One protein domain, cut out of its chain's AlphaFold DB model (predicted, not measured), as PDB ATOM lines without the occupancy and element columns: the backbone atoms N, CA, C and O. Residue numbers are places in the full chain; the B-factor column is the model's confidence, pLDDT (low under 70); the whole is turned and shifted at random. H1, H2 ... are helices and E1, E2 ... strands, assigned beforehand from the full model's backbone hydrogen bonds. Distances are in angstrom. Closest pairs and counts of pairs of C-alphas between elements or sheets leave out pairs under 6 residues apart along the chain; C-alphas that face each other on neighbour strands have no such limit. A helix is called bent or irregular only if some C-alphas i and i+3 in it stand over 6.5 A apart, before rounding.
ATOM      1  N   SER A   9      22.015 -35.973 -21.551       67.31
ATOM      2  CA  SER A   9      20.901 -35.041 -21.749       67.31
ATOM      3  C   SER A   9      21.397 -33.684 -22.265       67.31
ATOM      4  O   SER A   9      22.213 -33.025 -21.625       67.31
ATOM      5  N   ASN A  10      20.863 -33.239 -23.401       71.69
ATOM      6  CA  ASN A  10      21.220 -31.983 -24.075       71.69
ATOM      7  C   ASN A  10      20.106 -30.914 -23.984       71.69
ATOM      8  O   ASN A  10      20.052 -29.984 -24.788       71.69
ATOM      9  N   ILE A  11      19.196 -31.051 -23.014       71.31
ATOM     10  CA  ILE A  11      17.994 -30.218 -22.894       71.31
ATOM     11  C   ILE A  11      18.340 -28.845 -22.302       71.31
ATOM     12  O   ILE A  11      18.747 -28.737 -21.143       71.31
ATOM     13  N   ASN A  12      18.098 -27.779 -23.070       67.31
ATOM     14  CA  ASN A  12      18.216 -26.401 -22.595       67.31
ATOM     15  C   ASN A  12      16.887 -25.890 -22.006       67.31
ATOM     16  O   ASN A  12      15.973 -25.502 -22.737       67.31
ATOM     17  N   LEU A  13      16.821 -25.829 -20.672       67.25
ATOM     18  CA  LEU A  13      15.674 -25.308 -19.916       67.25
ATOM     19  C   LEU A  13      15.677 -23.782 -19.707       67.25
ATOM     20  O   LEU A  13      14.798 -23.278 -19.006       67.25
ATOM     21  N   ASP A  14      16.631 -23.043 -20.279       71.75
ATOM     22  CA  ASP A  14      16.641 -21.571 -20.238       71.75
ATOM     23  C   ASP A  14      15.773 -20.950 -21.354       71.75
ATOM     24  O   ASP A  14      15.571 -19.734 -21.408       71.75
ATOM     25  N   SER A  15      15.203 -21.790 -22.220       80.31
ATOM     26  CA  SER A  15      14.196 -21.402 -23.207       80.31
ATOM     27  C   SER A  15      12.905 -20.924 -22.531       80.31
ATOM     28  O   SER A  15      12.488 -21.464 -21.507       80.31
ATOM     29  N   LYS A  16      12.205 -19.955 -23.140       86.25
ATOM     30  CA  LYS A  16      10.903 -19.464 -22.635       86.25
ATOM     31  C   LYS A  16       9.827 -20.558 -22.575       86.25
ATOM     32  O   LYS A  16       8.907 -20.461 -21.771       86.25
ATOM     33  N   MET A  17       9.950 -21.576 -23.424       90.69
ATOM     34  CA  MET A  17       9.077 -22.741 -23.491       90.69
ATOM     35  C   MET A  17       9.934 -23.964 -23.816       90.69
ATOM     36  O   MET A  17      10.731 -23.926 -24.750       90.69
ATOM     37  N   THR A  18       9.780 -25.033 -23.038       91.00
ATOM     38  CA  THR A  18      10.392 -26.339 -23.316       91.00
ATOM     39  C   THR A  18       9.280 -27.370 -23.409       91.00
ATOM     40  O   THR A  18       8.418 -27.407 -22.534       91.00
ATOM     41  N   VAL A  19       9.304 -28.200 -24.452       91.50
ATOM     42  CA  VAL A  19       8.315 -29.259 -24.680       91.50
ATOM     43  C   VAL A  19       9.026 -30.602 -24.710       91.50
ATOM     44  O   VAL A  19       9.961 -30.797 -25.484       91.50
ATOM     45  N   PHE A  20       8.557 -31.531 -23.883       91.44
ATOM     46  CA  PHE A  20       8.974 -32.927 -23.911       91.44
ATOM     47  C   PHE A  20       7.897 -33.730 -24.634       91.44
ATOM     48  O   PHE A  20       6.749 -33.734 -24.205       91.44
ATOM     49  N   SER A  21       8.248 -34.386 -25.743       89.19
ATOM     50  CA  SER A  21       7.291 -35.189 -26.508       89.19
ATOM     51  C   SER A  21       7.483 -36.675 -26.236       89.19
ATOM     52  O   SER A  21       8.567 -37.212 -26.442       89.19
ATOM     53  N   THR A  22       6.406 -37.349 -25.839       86.56
ATOM     54  CA  THR A  22       6.339 -38.809 -25.668       86.56
ATOM     55  C   THR A  22       5.616 -39.499 -26.832       86.56
ATOM     56  O   THR A  22       5.360 -40.699 -26.788       86.56
ATOM     57  N   LYS A  23       5.318 -38.762 -27.915       83.19
ATOM     58  CA  LYS A  23       4.496 -39.224 -29.048       83.19
ATOM     59  C   LYS A  23       5.000 -40.516 -29.699       83.19
ATOM     60  O   LYS A  23       4.199 -41.325 -30.153       83.19
ATOM     61  N   HIS A  24       6.317 -40.685 -29.765       84.56
ATOM     62  CA  HIS A  24       6.966 -41.829 -30.413       84.56
ATOM     63  C   HIS A  24       7.391 -42.922 -29.425       84.56
ATOM     64  O   HIS A  24       8.111 -43.839 -29.809       84.56
ATOM     65  N   LEU A  25       6.965 -42.821 -28.164       87.62
ATOM     66  CA  LEU A  25       7.202 -43.851 -27.164       87.62
ATOM     67  C   LEU A  25       6.109 -44.910 -27.220       87.62
ATOM     68  O   LEU A  25       4.918 -44.588 -27.294       87.62
ATOM     69  N   GLU A  26       6.540 -46.165 -27.116       87.94
ATOM     70  CA  GLU A  26       5.655 -47.284 -26.811       87.94
ATOM     71  C   GLU A  26       4.903 -47.008 -25.509       87.94
ATOM     72  O   GLU A  26       5.453 -46.446 -24.559       87.94
ATOM     73  N   GLU A  27       3.638 -47.410 -25.463       84.88
ATOM     74  CA  GLU A  27       2.741 -47.104 -24.350       84.88
ATOM     75  C   GLU A  27       3.274 -47.607 -23.004       84.88
ATOM     76  O   GLU A  27       3.289 -46.854 -22.032       84.88
ATOM     77  N   ALA A  28       3.841 -48.816 -22.981       86.56
ATOM     78  CA  ALA A  28       4.454 -49.404 -21.792       86.56
ATOM     79  C   ALA A  28       5.633 -48.582 -21.230       86.56
ATOM     80  O   ALA A  28       5.939 -48.667 -20.043       86.56
ATOM     81  N   LEU A  29       6.294 -47.770 -22.062       87.75
ATOM     82  CA  LEU A  29       7.419 -46.927 -21.647       87.75
ATOM     83  C   LEU A  29       6.982 -45.531 -21.193       87.75
ATOM     84  O   LEU A  29       7.780 -44.821 -20.575       87.75
ATOM     85  N   ARG A  30       5.742 -45.114 -21.481       87.75
ATOM     86  CA  ARG A  30       5.266 -43.759 -21.167       87.75
ATOM     87  C   ARG A  30       5.316 -43.454 -19.669       87.75
ATOM     88  O   ARG A  30       5.910 -42.426 -19.350       87.75
ATOM     89  N   PRO A  31       4.807 -44.297 -18.747       86.81
ATOM     90  CA  PRO A  31       4.849 -43.983 -17.316       86.81
ATOM     91  C   PRO A  31       6.276 -43.733 -16.805       86.81
ATOM     92  O   PRO A  31       6.528 -42.745 -16.116       86.81
ATOM     93  N   ILE A  32       7.231 -44.568 -17.229       88.38
ATOM     94  CA  ILE A  32       8.651 -44.440 -16.870       88.38
ATOM     95  C   ILE A  32       9.233 -43.139 -17.438       88.38
ATOM     96  O   ILE A  32       9.903 -42.391 -16.728       88.38
ATOM     97  N   ALA A  33       8.955 -42.834 -18.707       90.38
ATOM     98  CA  ALA A  33       9.424 -41.604 -19.335       90.38
ATOM     99  C   ALA A  33       8.859 -40.353 -18.645       90.38
ATOM    100  O   ALA A  33       9.615 -39.425 -18.355       90.38
ATOM    101  N   PHE A  34       7.559 -40.337 -18.331       90.75
ATOM    102  CA  PHE A  34       6.931 -39.248 -17.584       90.75
ATOM    103  C   PHE A  34       7.578 -39.060 -16.215       90.75
ATOM    104  O   PHE A  34       7.900 -37.928 -15.854       90.75
ATOM    105  N   TYR A  35       7.817 -40.146 -15.478       90.44
ATOM    106  CA  TYR A  35       8.485 -40.088 -14.181       90.44
ATOM    107  C   TYR A  35       9.868 -39.425 -14.283       90.44
ATOM    108  O   TYR A  35      10.147 -38.464 -13.566       90.44
ATOM    109  N   LEU A  36      10.704 -39.869 -15.226       91.25
ATOM    110  CA  LEU A  36      12.058 -39.333 -15.412       91.25
ATOM    111  C   LEU A  36      12.057 -37.867 -15.863       91.25
ATOM    112  O   LEU A  36      12.845 -37.064 -15.360       91.25
ATOM    113  N   ILE A  37      11.159 -37.494 -16.780       92.25
ATOM    114  CA  ILE A  37      10.998 -36.102 -17.221       92.25
ATOM    115  C   ILE A  37      10.575 -35.225 -16.041       92.25
ATOM    116  O   ILE A  37      11.147 -34.152 -15.832       92.25
ATOM    117  N   LEU A  38       9.594 -35.669 -15.253       92.94
ATOM    118  CA  LEU A  38       9.123 -34.922 -14.093       92.94
ATOM    119  C   LEU A  38      10.201 -34.789 -13.022       92.94
ATOM    120  O   LEU A  38      10.322 -33.706 -12.449       92.94
ATOM    121  N   ASP A  39      10.999 -35.825 -12.767       92.31
ATOM    122  CA  ASP A  39      12.103 -35.747 -11.808       92.31
ATOM    123  C   ASP A  39      13.185 -34.758 -12.255       92.31
ATOM    124  O   ASP A  39      13.577 -33.865 -11.493       92.31
ATOM    125  N   PHE A  40      13.581 -34.822 -13.528       92.00
ATOM    126  CA  PHE A  40      14.508 -33.864 -14.123       92.00
ATOM    127  C   PHE A  40      13.995 -32.420 -13.997       92.00
ATOM    128  O   PHE A  40      14.702 -31.528 -13.508       92.00
ATOM    129  N   VAL A  41      12.741 -32.183 -14.393       92.19
ATOM    130  CA  VAL A  41      12.099 -30.864 -14.324       92.19
ATOM    131  C   VAL A  41      11.996 -30.385 -12.876       92.19
ATOM    132  O   VAL A  41      12.347 -29.240 -12.578       92.19
ATOM    133  N   TRP A  42      11.573 -31.250 -11.956       94.12
ATOM    134  CA  TRP A  42      11.430 -30.925 -10.541       94.12
ATOM    135  C   TRP A  42      12.768 -30.561  -9.896       94.12
ATOM    136  O   TRP A  42      12.868 -29.559  -9.179       94.12
ATOM    137  N   THR A  43      13.822 -31.318 -10.184       92.38
ATOM    138  CA  THR A  43      15.178 -31.030  -9.706       92.38
ATOM    139  C   THR A  43      15.692 -29.695 -10.246       92.38
ATOM    140  O   THR A  43      16.253 -28.904  -9.482       92.38
ATOM    141  N   ARG A  44      15.411 -29.351 -11.510       89.44
ATOM    142  CA  ARG A  44      15.760 -28.032 -12.065       89.44
ATOM    143  C   ARG A  44      14.985 -26.890 -11.405       89.44
ATOM    144  O   ARG A  44      15.585 -25.848 -11.133       89.44
ATOM    145  N   ILE A  45      13.680 -27.055 -11.183       91.69
ATOM    146  CA  ILE A  45      12.810 -26.030 -10.578       91.69
ATOM    147  C   ILE A  45      13.278 -25.691  -9.164       91.69
ATOM    148  O   ILE A  45      13.326 -24.518  -8.799       91.69
ATOM    149  N   ARG A  46      13.684 -26.699  -8.385       92.81
ATOM    150  CA  ARG A  46      14.198 -26.493  -7.025       92.81
ATOM    151  C   ARG A  46      15.531 -25.742  -6.976       92.81
ATOM    152  O   ARG A  46      15.837 -25.175  -5.935       92.81
ATOM    153  N   ARG A  47      16.307 -25.734  -8.068       91.00
ATOM    154  CA  ARG A  47      17.622 -25.078  -8.121       91.00
ATOM    155  C   ARG A  47      17.523 -23.554  -8.185       91.00
ATOM    156  O   ARG A  47      18.216 -22.877  -7.439       91.00
ATOM    157  N   ASP A  48      16.652 -23.030  -9.052       87.31
ATOM    158  CA  ASP A  48      16.508 -21.585  -9.263       87.31
ATOM    159  C   ASP A  48      15.045 -21.165  -9.093       87.31
ATOM    160  O   ASP A  48      14.192 -21.492  -9.929       87.31
ATOM    161  N   LEU A  49      14.770 -20.377  -8.052       89.81
ATOM    162  CA  LEU A  49      13.428 -19.903  -7.730       89.81
ATOM    163  C   LEU A  49      12.957 -18.849  -8.752       89.81
ATOM    164  O   LEU A  49      13.357 -17.686  -8.706       89.81
ATOM    165  N   LYS A  50      12.115 -19.263  -9.704       91.62
ATOM    166  CA  LYS A  50      11.551 -18.424 -10.779       91.62
ATOM    167  C   LYS A  50      10.108 -18.842 -11.058       91.62
ATOM    168  O   LYS A  50       9.794 -20.023 -10.954       91.62
ATOM    169  N   LYS A  51       9.255 -17.899 -11.472       94.62
ATOM    170  CA  LYS A  51       7.864 -18.185 -11.867       94.62
ATOM    171  C   LYS A  51       7.830 -19.072 -13.111       94.62
ATOM    172  O   LYS A  51       8.404 -18.698 -14.134       94.62
ATOM    173  N   ARG A  52       7.178 -20.232 -13.021       94.50
ATOM    174  CA  ARG A  52       7.045 -21.205 -14.118       94.50
ATOM    175  C   ARG A  52       5.679 -21.880 -14.076       94.50
ATOM    176  O   ARG A  52       5.055 -21.962 -13.020       94.50
ATOM    177  N   ILE A  53       5.259 -22.405 -15.219       95.75
ATOM    178  CA  ILE A  53       4.103 -23.295 -15.329       95.75
ATOM    179  C   ILE A  53       4.616 -24.630 -15.866       95.75
ATOM    180  O   ILE A  53       5.336 -24.659 -16.863       95.75
ATOM    181  N   LEU A  54       4.276 -25.714 -15.177       96.19
ATOM    182  CA  LEU A  54       4.474 -27.083 -15.631       96.19
ATOM    183  C   LEU A  54       3.121 -27.628 -16.074       96.19
ATOM    184  O   LEU A  54       2.210 -27.755 -15.259       96.19
ATOM    185  N   ILE A  55       3.021 -27.950 -17.360       96.56
ATOM    186  CA  ILE A  55       1.840 -28.566 -17.958       96.56
ATOM    187  C   ILE A  55       2.166 -30.035 -18.214       96.56
ATOM    188  O   ILE A  55       3.164 -30.338 -18.868       96.56
ATOM    189  N   VAL A  56       1.345 -30.929 -17.675       94.94
ATOM    190  CA  VAL A  56       1.457 -32.379 -17.852       94.94
ATOM    191  C   VAL A  56       0.219 -32.854 -18.600       94.94
ATOM    192  O   VAL A  56      -0.865 -32.946 -18.024       94.94
ATOM    193  N   GLU A  57       0.388 -33.106 -19.893       91.94
ATOM    194  CA  GLU A  57      -0.622 -33.743 -20.740       91.94
ATOM    195  C   GLU A  57      -0.639 -35.256 -20.487       91.94
ATOM    196  O   GLU A  57       0.403 -35.840 -20.189       91.94
ATOM    197  N   GLU A  58      -1.812 -35.884 -20.579       89.19
ATOM    198  CA  GLU A  58      -2.030 -37.309 -20.290       89.19
ATOM    199  C   GLU A  58      -1.525 -37.737 -18.903       89.19
ATOM    200  O   GLU A  58      -0.928 -38.800 -18.714       89.19
ATOM    201  N   ALA A  59      -1.780 -36.898 -17.896       89.62
ATOM    202  CA  ALA A  59      -1.313 -37.139 -16.531       89.62
ATOM    203  C   ALA A  59      -1.877 -38.437 -15.910       89.62
ATOM    204  O   ALA A  59      -1.342 -38.906 -14.903       89.62
ATOM    205  N   TRP A  60      -2.910 -39.045 -16.504       89.25
ATOM    206  CA  TRP A  60      -3.442 -40.346 -16.090       89.25
ATOM    207  C   TRP A  60      -2.415 -41.483 -16.213       89.25
ATOM    208  O   TRP A  60      -2.447 -42.394 -15.390       89.25
ATOM    209  N   TYR A  61      -1.427 -41.404 -17.120       88.88
ATOM    210  CA  TYR A  61      -0.342 -42.398 -17.186       88.88
ATOM    211  C   TYR A  61       0.443 -42.503 -15.874       88.88
ATOM    212  O   TYR A  61       0.904 -43.580 -15.504       88.88
ATOM    213  N   LEU A  62       0.577 -41.394 -15.142       89.00
ATOM    214  CA  LEU A  62       1.237 -41.378 -13.836       89.00
ATOM    215  C   LEU A  62       0.360 -41.973 -12.737       89.00
ATOM    216  O   LEU A  62       0.890 -42.381 -11.710       89.00
ATOM    217  N   MET A  63      -0.960 -42.006 -12.930       89.31
ATOM    218  CA  MET A  63      -1.905 -42.547 -11.952       89.31
ATOM    219  C   MET A  63      -1.930 -44.081 -11.954       89.31
ATOM    220  O   MET A  63      -2.348 -44.669 -10.961       89.31
ATOM    221  N   GLN A  64      -1.438 -44.725 -13.020       85.88
ATOM    222  CA  GLN A  64      -1.398 -46.189 -13.156       85.88
ATOM    223  C   GLN A  64      -0.447 -46.881 -12.167       85.88
ATOM    224  O   GLN A  64      -0.569 -48.080 -11.926       85.88
ATOM    225  N   ASN A  65       0.524 -46.151 -11.615       86.88
ATOM    226  CA  ASN A  65       1.502 -46.674 -10.669       86.88
ATOM    227  C   ASN A  65       1.559 -45.785  -9.422       86.88
ATOM    228  O   ASN A  65       1.638 -44.561  -9.524       86.88
ATOM    229  N   GLU A  66       1.554 -46.408  -8.243       89.50
ATOM    230  CA  GLU A  66       1.456 -45.694  -6.970       89.50
ATOM    231  C   GLU A  66       2.620 -44.720  -6.730       89.50
ATOM    232  O   GLU A  66       2.393 -43.578  -6.326       89.50
ATOM    233  N   ASP A  67       3.855 -45.125  -7.032       89.56
ATOM    234  CA  ASP A  67       5.043 -44.292  -6.821       89.56
ATOM    235  C   ASP A  67       5.026 -43.056  -7.724       89.56
ATOM    236  O   ASP A  67       5.314 -41.936  -7.285       89.56
ATOM    237  N   SER A  68       4.632 -43.245  -8.984       90.50
ATOM    238  CA  SER A  68       4.489 -42.158  -9.957       90.50
ATOM    239  C   SER A  68       3.384 -41.182  -9.546       90.50
ATOM    240  O   SER A  68       3.592 -39.963  -9.564       90.50
ATOM    241  N   ALA A  69       2.244 -41.704  -9.091       92.19
ATOM    242  CA  ALA A  69       1.116 -40.914  -8.612       92.19
ATOM    243  C   ALA A  69       1.481 -40.112  -7.353       92.19
ATOM    244  O   ALA A  69       1.237 -38.901  -7.267       92.19
ATOM    245  N   ARG A  70       2.159 -40.759  -6.400       92.81
ATOM    246  CA  ARG A  70       2.683 -40.130  -5.184       92.81
ATOM    247  C   ARG A  70       3.692 -39.034  -5.510       92.81
ATOM    248  O   ARG A  70       3.703 -37.994  -4.844       92.81
ATOM    249  N   PHE A  71       4.524 -39.232  -6.530       93.00
ATOM    250  CA  PHE A  71       5.524 -38.256  -6.943       93.00
ATOM    251  C   PHE A  71       4.890 -36.960  -7.466       93.00
ATOM    252  O   PHE A  71       5.180 -35.882  -6.932       93.00
ATOM    253  N   ILE A  72       3.975 -37.048  -8.438       94.00
ATOM    254  CA  ILE A  72       3.283 -35.863  -8.971       94.00
ATOM    255  C   ILE A  72       2.393 -35.195  -7.915       94.00
ATOM    256  O   ILE A  72       2.387 -33.966  -7.816       94.00
ATOM    257  N   TYR A  73       1.747 -35.964  -7.036       94.94
ATOM    258  CA  TYR A  73       1.046 -35.408  -5.876       94.94
ATOM    259  C   TYR A  73       1.994 -34.632  -4.948       94.94
ATOM    260  O   TYR A  73       1.703 -33.513  -4.514       94.94
ATOM    261  N   GLY A  74       3.186 -35.175  -4.693       94.50
ATOM    262  CA  GLY A  74       4.238 -34.494  -3.948       94.50
ATOM    263  C   GLY A  74       4.674 -33.181  -4.604       94.50
ATOM    264  O   GLY A  74       4.967 -32.217  -3.890       94.50
ATOM    265  N   ILE A  75       4.732 -33.114  -5.937       94.81
ATOM    266  CA  ILE A  75       4.966 -31.860  -6.673       94.81
ATOM    267  C   ILE A  75       3.797 -30.901  -6.433       94.81
ATOM    268  O   ILE A  75       4.037 -29.778  -5.989       94.81
ATOM    269  N   ALA A  76       2.551 -31.343  -6.628       94.56
ATOM    270  CA  ALA A  76       1.348 -30.523  -6.467       94.56
ATOM    271  C   ALA A  76       1.290 -29.822  -5.097       94.56
ATOM    272  O   ALA A  76       1.092 -28.607  -5.023       94.56
ATOM    273  N   LYS A  77       1.584 -30.541  -4.002       94.12
ATOM    274  CA  LYS A  77       1.598 -29.959  -2.645       94.12
ATOM    275  C   LYS A  77       2.663 -28.883  -2.437       94.12
ATOM    276  O   LYS A  77       2.492 -27.999  -1.598       94.12
ATOM    277  N   ARG A  78       3.788 -28.977  -3.146       94.19
ATOM    278  CA  ARG A  78       4.965 -28.117  -2.940       94.19
ATOM    279  C   ARG A  78       5.101 -27.025  -3.994       94.19
ATOM    280  O   ARG A  78       5.821 -26.064  -3.738       94.19
ATOM    281  N   ALA A  79       4.414 -27.134  -5.128       94.56
ATOM    282  CA  ALA A  79       4.576 -26.276  -6.302       94.56
ATOM    283  C   ALA A  79       4.562 -24.775  -5.952       94.56
ATOM    284  O   ALA A  79       5.474 -24.036  -6.331       94.56
ATOM    285  N   ARG A  80       3.621 -24.350  -5.094       93.94
ATOM    286  CA  ARG A  80       3.497 -22.957  -4.621       93.94
ATOM    287  C   ARG A  80       4.766 -22.413  -3.952       93.94
ATOM    288  O   ARG A  80       5.126 -21.267  -4.202       93.94
ATOM    289  N   LYS A  81       5.477 -23.230  -3.162       94.81
ATOM    290  CA  LYS A  81       6.733 -22.837  -2.489       94.81
ATOM    291  C   LYS A  81       7.849 -22.508  -3.488       94.81
ATOM    292  O   LYS A  81       8.763 -21.765  -3.152       94.81
ATOM    293  N   TYR A  82       7.763 -23.042  -4.704       96.00
ATOM    294  CA  TYR A  82       8.774 -22.883  -5.748       96.00
ATOM    295  C   TYR A  82       8.312 -21.989  -6.911       96.00
ATOM    296  O   TYR A  82       8.896 -22.048  -7.989       96.00
ATOM    297  N   TYR A  83       7.264 -21.173  -6.716       95.56
ATOM    298  CA  TYR A  83       6.614 -20.381  -7.775       95.56
ATOM    299  C   TYR A  83       6.253 -21.197  -9.027       95.56
ATOM    300  O   TYR A  83       6.306 -20.698 -10.156       95.56
ATOM    301  N   LEU A  84       5.873 -22.454  -8.820       96.12
ATOM    302  CA  LEU A  84       5.429 -23.347  -9.873       96.12
ATOM    303  C   LEU A  84       3.900 -23.423  -9.874       96.12
ATOM    304  O   LEU A  84       3.297 -23.773  -8.859       96.12
ATOM    305  N   GLY A  85       3.285 -23.133 -11.017       96.06
ATOM    306  CA  GLY A  85       1.927 -23.580 -11.322       96.06
ATOM    307  C   GLY A  85       1.980 -24.975 -11.938       96.06
ATOM    308  O   GLY A  85       2.721 -25.176 -12.895       96.06
ATOM    309  N   LEU A  86       1.234 -25.932 -11.385       96.56
ATOM    310  CA  LEU A  86       1.056 -27.255 -11.984       96.56
ATOM    311  C   LEU A  86      -0.306 -27.300 -12.676       96.56
ATOM    312  O   LEU A  86      -1.319 -26.995 -12.051       96.56
ATOM    313  N   THR A  87      -0.320 -27.710 -13.939       96.44
ATOM    314  CA  THR A  87      -1.536 -27.962 -14.712       96.44
ATOM    315  C   THR A  87      -1.489 -29.392 -15.224       96.44
ATOM    316  O   THR A  87      -0.581 -29.756 -15.967       96.44
ATOM    317  N   THR A  88      -2.457 -30.205 -14.824       94.62
ATOM    318  CA  THR A  88      -2.634 -31.571 -15.325       94.62
ATOM    319  C   THR A  88      -3.795 -31.599 -16.305       94.62
ATOM    320  O   THR A  88      -4.847 -31.029 -16.022       94.62
ATOM    321  N   ILE A  89      -3.608 -32.264 -17.439       93.75
ATOM    322  CA  ILE A  89      -4.627 -32.434 -18.476       93.75
ATOM    323  C   ILE A  89      -4.826 -33.940 -18.671       93.75
ATOM    324  O   ILE A  89      -3.849 -34.678 -18.801       93.75
ATOM    325  N   SER A  90      -6.079 -34.392 -18.665       89.44
ATOM    326  CA  SER A  90      -6.456 -35.783 -18.930       89.44
ATOM    327  C   SER A  90      -7.691 -35.812 -19.823       89.44
ATOM    328  O   SER A  90      -8.611 -35.023 -19.602       89.44
ATOM    329  N   GLN A  91      -7.701 -36.696 -20.821       85.62
ATOM    330  CA  GLN A  91      -8.876 -36.929 -21.668       85.62
ATOM    331  C   GLN A  91      -9.911 -37.795 -20.951       85.62
ATOM    332  O   GLN A  91     -11.107 -37.533 -21.046       85.62
ATOM    333  N   ASP A  92      -9.429 -38.790 -20.206       77.50
ATOM    334  CA  ASP A  92     -10.249 -39.629 -19.348       77.50
ATOM    335  C   ASP A  92     -10.106 -39.157 -17.898       77.50
ATOM    336  O   ASP A  92      -9.039 -39.233 -17.276       77.50
ATOM    337  N   VAL A  93     -11.182 -38.572 -17.379       83.31
ATOM    338  CA  VAL A  93     -11.236 -38.122 -15.989       83.31
ATOM    339  C   VAL A  93     -11.455 -39.296 -15.038       83.31
ATOM    340  O   VAL A  93     -10.963 -39.248 -13.912       83.31
ATOM    341  N   ASP A  94     -12.120 -40.369 -15.462       83.81
ATOM    342  CA  ASP A  94     -12.412 -41.510 -14.600       83.81
ATOM    343  C   ASP A  94     -11.135 -42.248 -14.224       83.81
ATOM    344  O   ASP A  94     -10.953 -42.564 -13.040       83.81
ATOM    345  N   ASP A  95     -10.234 -42.444 -15.185       82.31
ATOM    346  CA  ASP A  95      -8.915 -43.036 -14.955       82.31
ATOM    347  C   ASP A  95      -8.084 -42.176 -14.008       82.31
ATOM    348  O   ASP A  95      -7.496 -42.681 -13.047       82.31
ATOM    349  N   PHE A  96      -8.098 -40.856 -14.200       87.94
ATOM    350  CA  PHE A  96      -7.389 -39.939 -13.312       87.94
ATOM    351  C   PHE A  96      -7.953 -39.972 -11.883       87.94
ATOM    352  O   PHE A  96      -7.203 -39.996 -10.908       87.94
ATOM    353  N   LEU A  97      -9.280 -40.028 -11.744       89.12
ATOM    354  CA  LEU A  97      -9.987 -40.066 -10.463       89.12
ATOM    355  C   LEU A  97     -10.047 -41.459  -9.824       89.12
ATOM    356  O   LEU A  97     -10.580 -41.606  -8.724       89.12
ATOM    357  N   SER A  98      -9.578 -42.510 -10.501       86.06
ATOM    358  CA  SER A  98      -9.482 -43.859  -9.922       86.06
ATOM    359  C   SER A  98      -8.433 -43.927  -8.807       86.06
ATOM    360  O   SER A  98      -8.573 -44.711  -7.872       86.06
ATOM    361  N   SER A  99      -7.430 -43.048  -8.868       88.38
ATOM    362  CA  SER A  99      -6.375 -42.919  -7.871       88.38
ATOM    363  C   SER A  99      -6.742 -41.901  -6.791       88.38
ATOM    364  O   SER A  99      -7.135 -40.769  -7.087       88.38
ATOM    365  N   GLU A 100      -6.516 -42.257  -5.525       89.62
ATOM    366  CA  GLU A 100      -6.644 -41.328  -4.391       89.62
ATOM    367  C   GLU A 100      -5.719 -40.107  -4.548       89.62
ATOM    368  O   GLU A 100      -6.079 -38.987  -4.179       89.62
ATOM    369  N   TYR A 101      -4.550 -40.284  -5.177       93.12
ATOM    370  CA  TYR A 101      -3.642 -39.180  -5.492       93.12
ATOM    371  C   TYR A 101      -4.219 -38.250  -6.564       93.12
ATOM    372  O   TYR A 101      -4.078 -37.034  -6.448       93.12
ATOM    373  N   GLY A 102      -4.901 -38.797  -7.572       91.62
ATOM    374  CA  GLY A 102      -5.572 -38.012  -8.608       91.62
ATOM    375  C   GLY A 102      -6.702 -37.162  -8.032       91.62
ATOM    376  O   GLY A 102      -6.723 -35.945  -8.237       91.62
ATOM    377  N   LYS A 103      -7.564 -37.757  -7.194       90.81
ATOM    378  CA  LYS A 103      -8.587 -37.018  -6.427       90.81
ATOM    379  C   LYS A 103      -7.965 -35.906  -5.580       90.81
ATOM    380  O   LYS A 103      -8.454 -34.775  -5.566       90.81
ATOM    381  N   ALA A 104      -6.852 -36.190  -4.902       90.69
ATOM    382  CA  ALA A 104      -6.145 -35.197  -4.101       90.69
ATOM    383  C   ALA A 104      -5.563 -34.052  -4.955       90.69
ATOM    384  O   ALA A 104      -5.603 -32.896  -4.538       90.69
ATOM    385  N   ILE A 105      -5.041 -34.330  -6.153       92.94
ATOM    386  CA  ILE A 105      -4.550 -33.291  -7.075       92.94
ATOM    387  C   ILE A 105      -5.703 -32.394  -7.533       92.94
ATOM    388  O   ILE A 105      -5.575 -31.169  -7.477       92.94
ATOM    389  N   VAL A 106      -6.836 -32.983  -7.921       90.88
ATOM    390  CA  VAL A 106      -8.036 -32.238  -8.332       90.88
ATOM    391  C   VAL A 106      -8.516 -31.330  -7.203       90.88
ATOM    392  O   VAL A 106      -8.577 -30.116  -7.379       90.88
ATOM    393  N   THR A 107      -8.774 -31.888  -6.022       86.50
ATOM    394  CA  THR A 107      -9.308 -31.139  -4.866       86.50
ATOM    395  C   THR A 107      -8.387 -30.019  -4.375       86.50
ATOM    396  O   THR A 107      -8.865 -29.022  -3.843       86.50
ATOM    397  N   ASN A 108      -7.069 -30.134  -4.576       87.25
ATOM    398  CA  ASN A 108      -6.107 -29.080  -4.233       87.25
ATOM    399  C   ASN A 108      -5.862 -28.066  -5.367       87.25
ATOM    400  O   ASN A 108      -5.103 -27.108  -5.177       87.25
ATOM    401  N   SER A 109      -6.468 -28.259  -6.538       91.69
ATOM    402  CA  SER A 109      -6.336 -27.345  -7.673       91.69
ATOM    403  C   SER A 109      -7.240 -26.129  -7.489       91.69
ATOM    404  O   SER A 109      -8.449 -26.254  -7.343       91.69
ATOM    405  N   SER A 110      -6.655 -24.928  -7.521       92.19
ATOM    406  CA  SER A 110      -7.399 -23.668  -7.354       92.19
ATOM    407  C   SER A 110      -8.263 -23.300  -8.561       92.19
ATOM    408  O   SER A 110      -9.171 -22.479  -8.440       92.19
TER     409      SER A 110
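This is residues 9 to 110 of the 283 residues of the protein "Type IV secretory pathway VirB4 component-like protein" of candidate division WWE3 bacterium GW2011_GWB2_43_22 (UniProt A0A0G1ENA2). Two long helices, H1 and H3, lie side by side over one face of a small parallel sheet, E1 and E2, whose other face is bare. Short H5 lies on the other side of H3 from H1, with H2 and H4 near one end, and residues 9 to 26 form a long stretch with no named element. The printed part has 102 residues, with five named helices and two named strands in the order H1 E1 H2 H3 E2 H4 H5 along the chain, and its class is mostly helix, with 56 of the 68 residues in named elements held by helices and 12 by strands. The whole is compact, radius of gyration of the C-alphas 13.3 A, spanning 35 by 33 by 21 A.

H1, residues 27 to 47, starts at C-alpha 27 (2.741, -47.104, -24.350) and is 31.1 A long. E1, residues 52 to 57, is 16.1 A; H2 is residues 60 to 63. H3, residues 66 to 82, is 24.0 A, with a kink of 31 degrees near residue 76. E2, residues 84 to 89, H4, residues 93 to 98, and H5, residues 100 to 107, follow; C-alpha 107 is at (-9.308, -31.139, -4.866). H1 and H3 are irregular: C-alphas 28 and 31 are 7.0 A apart, C-alphas 77 and 80 7.5 A.

H3 touches H1, closest C-alphas Ser 68 and Tyr 35 at 6.2 A, the same way at a shallow tilt of 26 degrees. H3 touches H5 with residues 69 to 76 alone, closest C-alphas Ala 69 and Tyr 101 at 5.9 A. H2 touches H4, closest C-alphas Trp 60 and Phe 96 at 4.8 A. E1 and E2 are parallel, with N 54 and O 85 2.8 A apart, within hydrogen-bond range. E1, H2 H3, E2 make a strand-helix-strand unit, parallel strands joined through helices, its crossover right-handed. Every O i to N i+4 pair is within hydrogen-bond range in H4 and H5, against 15 of 17 in H1 and 9 of 13 in H3; H2 is too short for one.

The farthest C-alphas, Asn 10 and Asp 94, are 36.2 A apart. The printed part has no cut, and the links between named elements are tight. Confidence is under 70 at residues 9, 12 and 13.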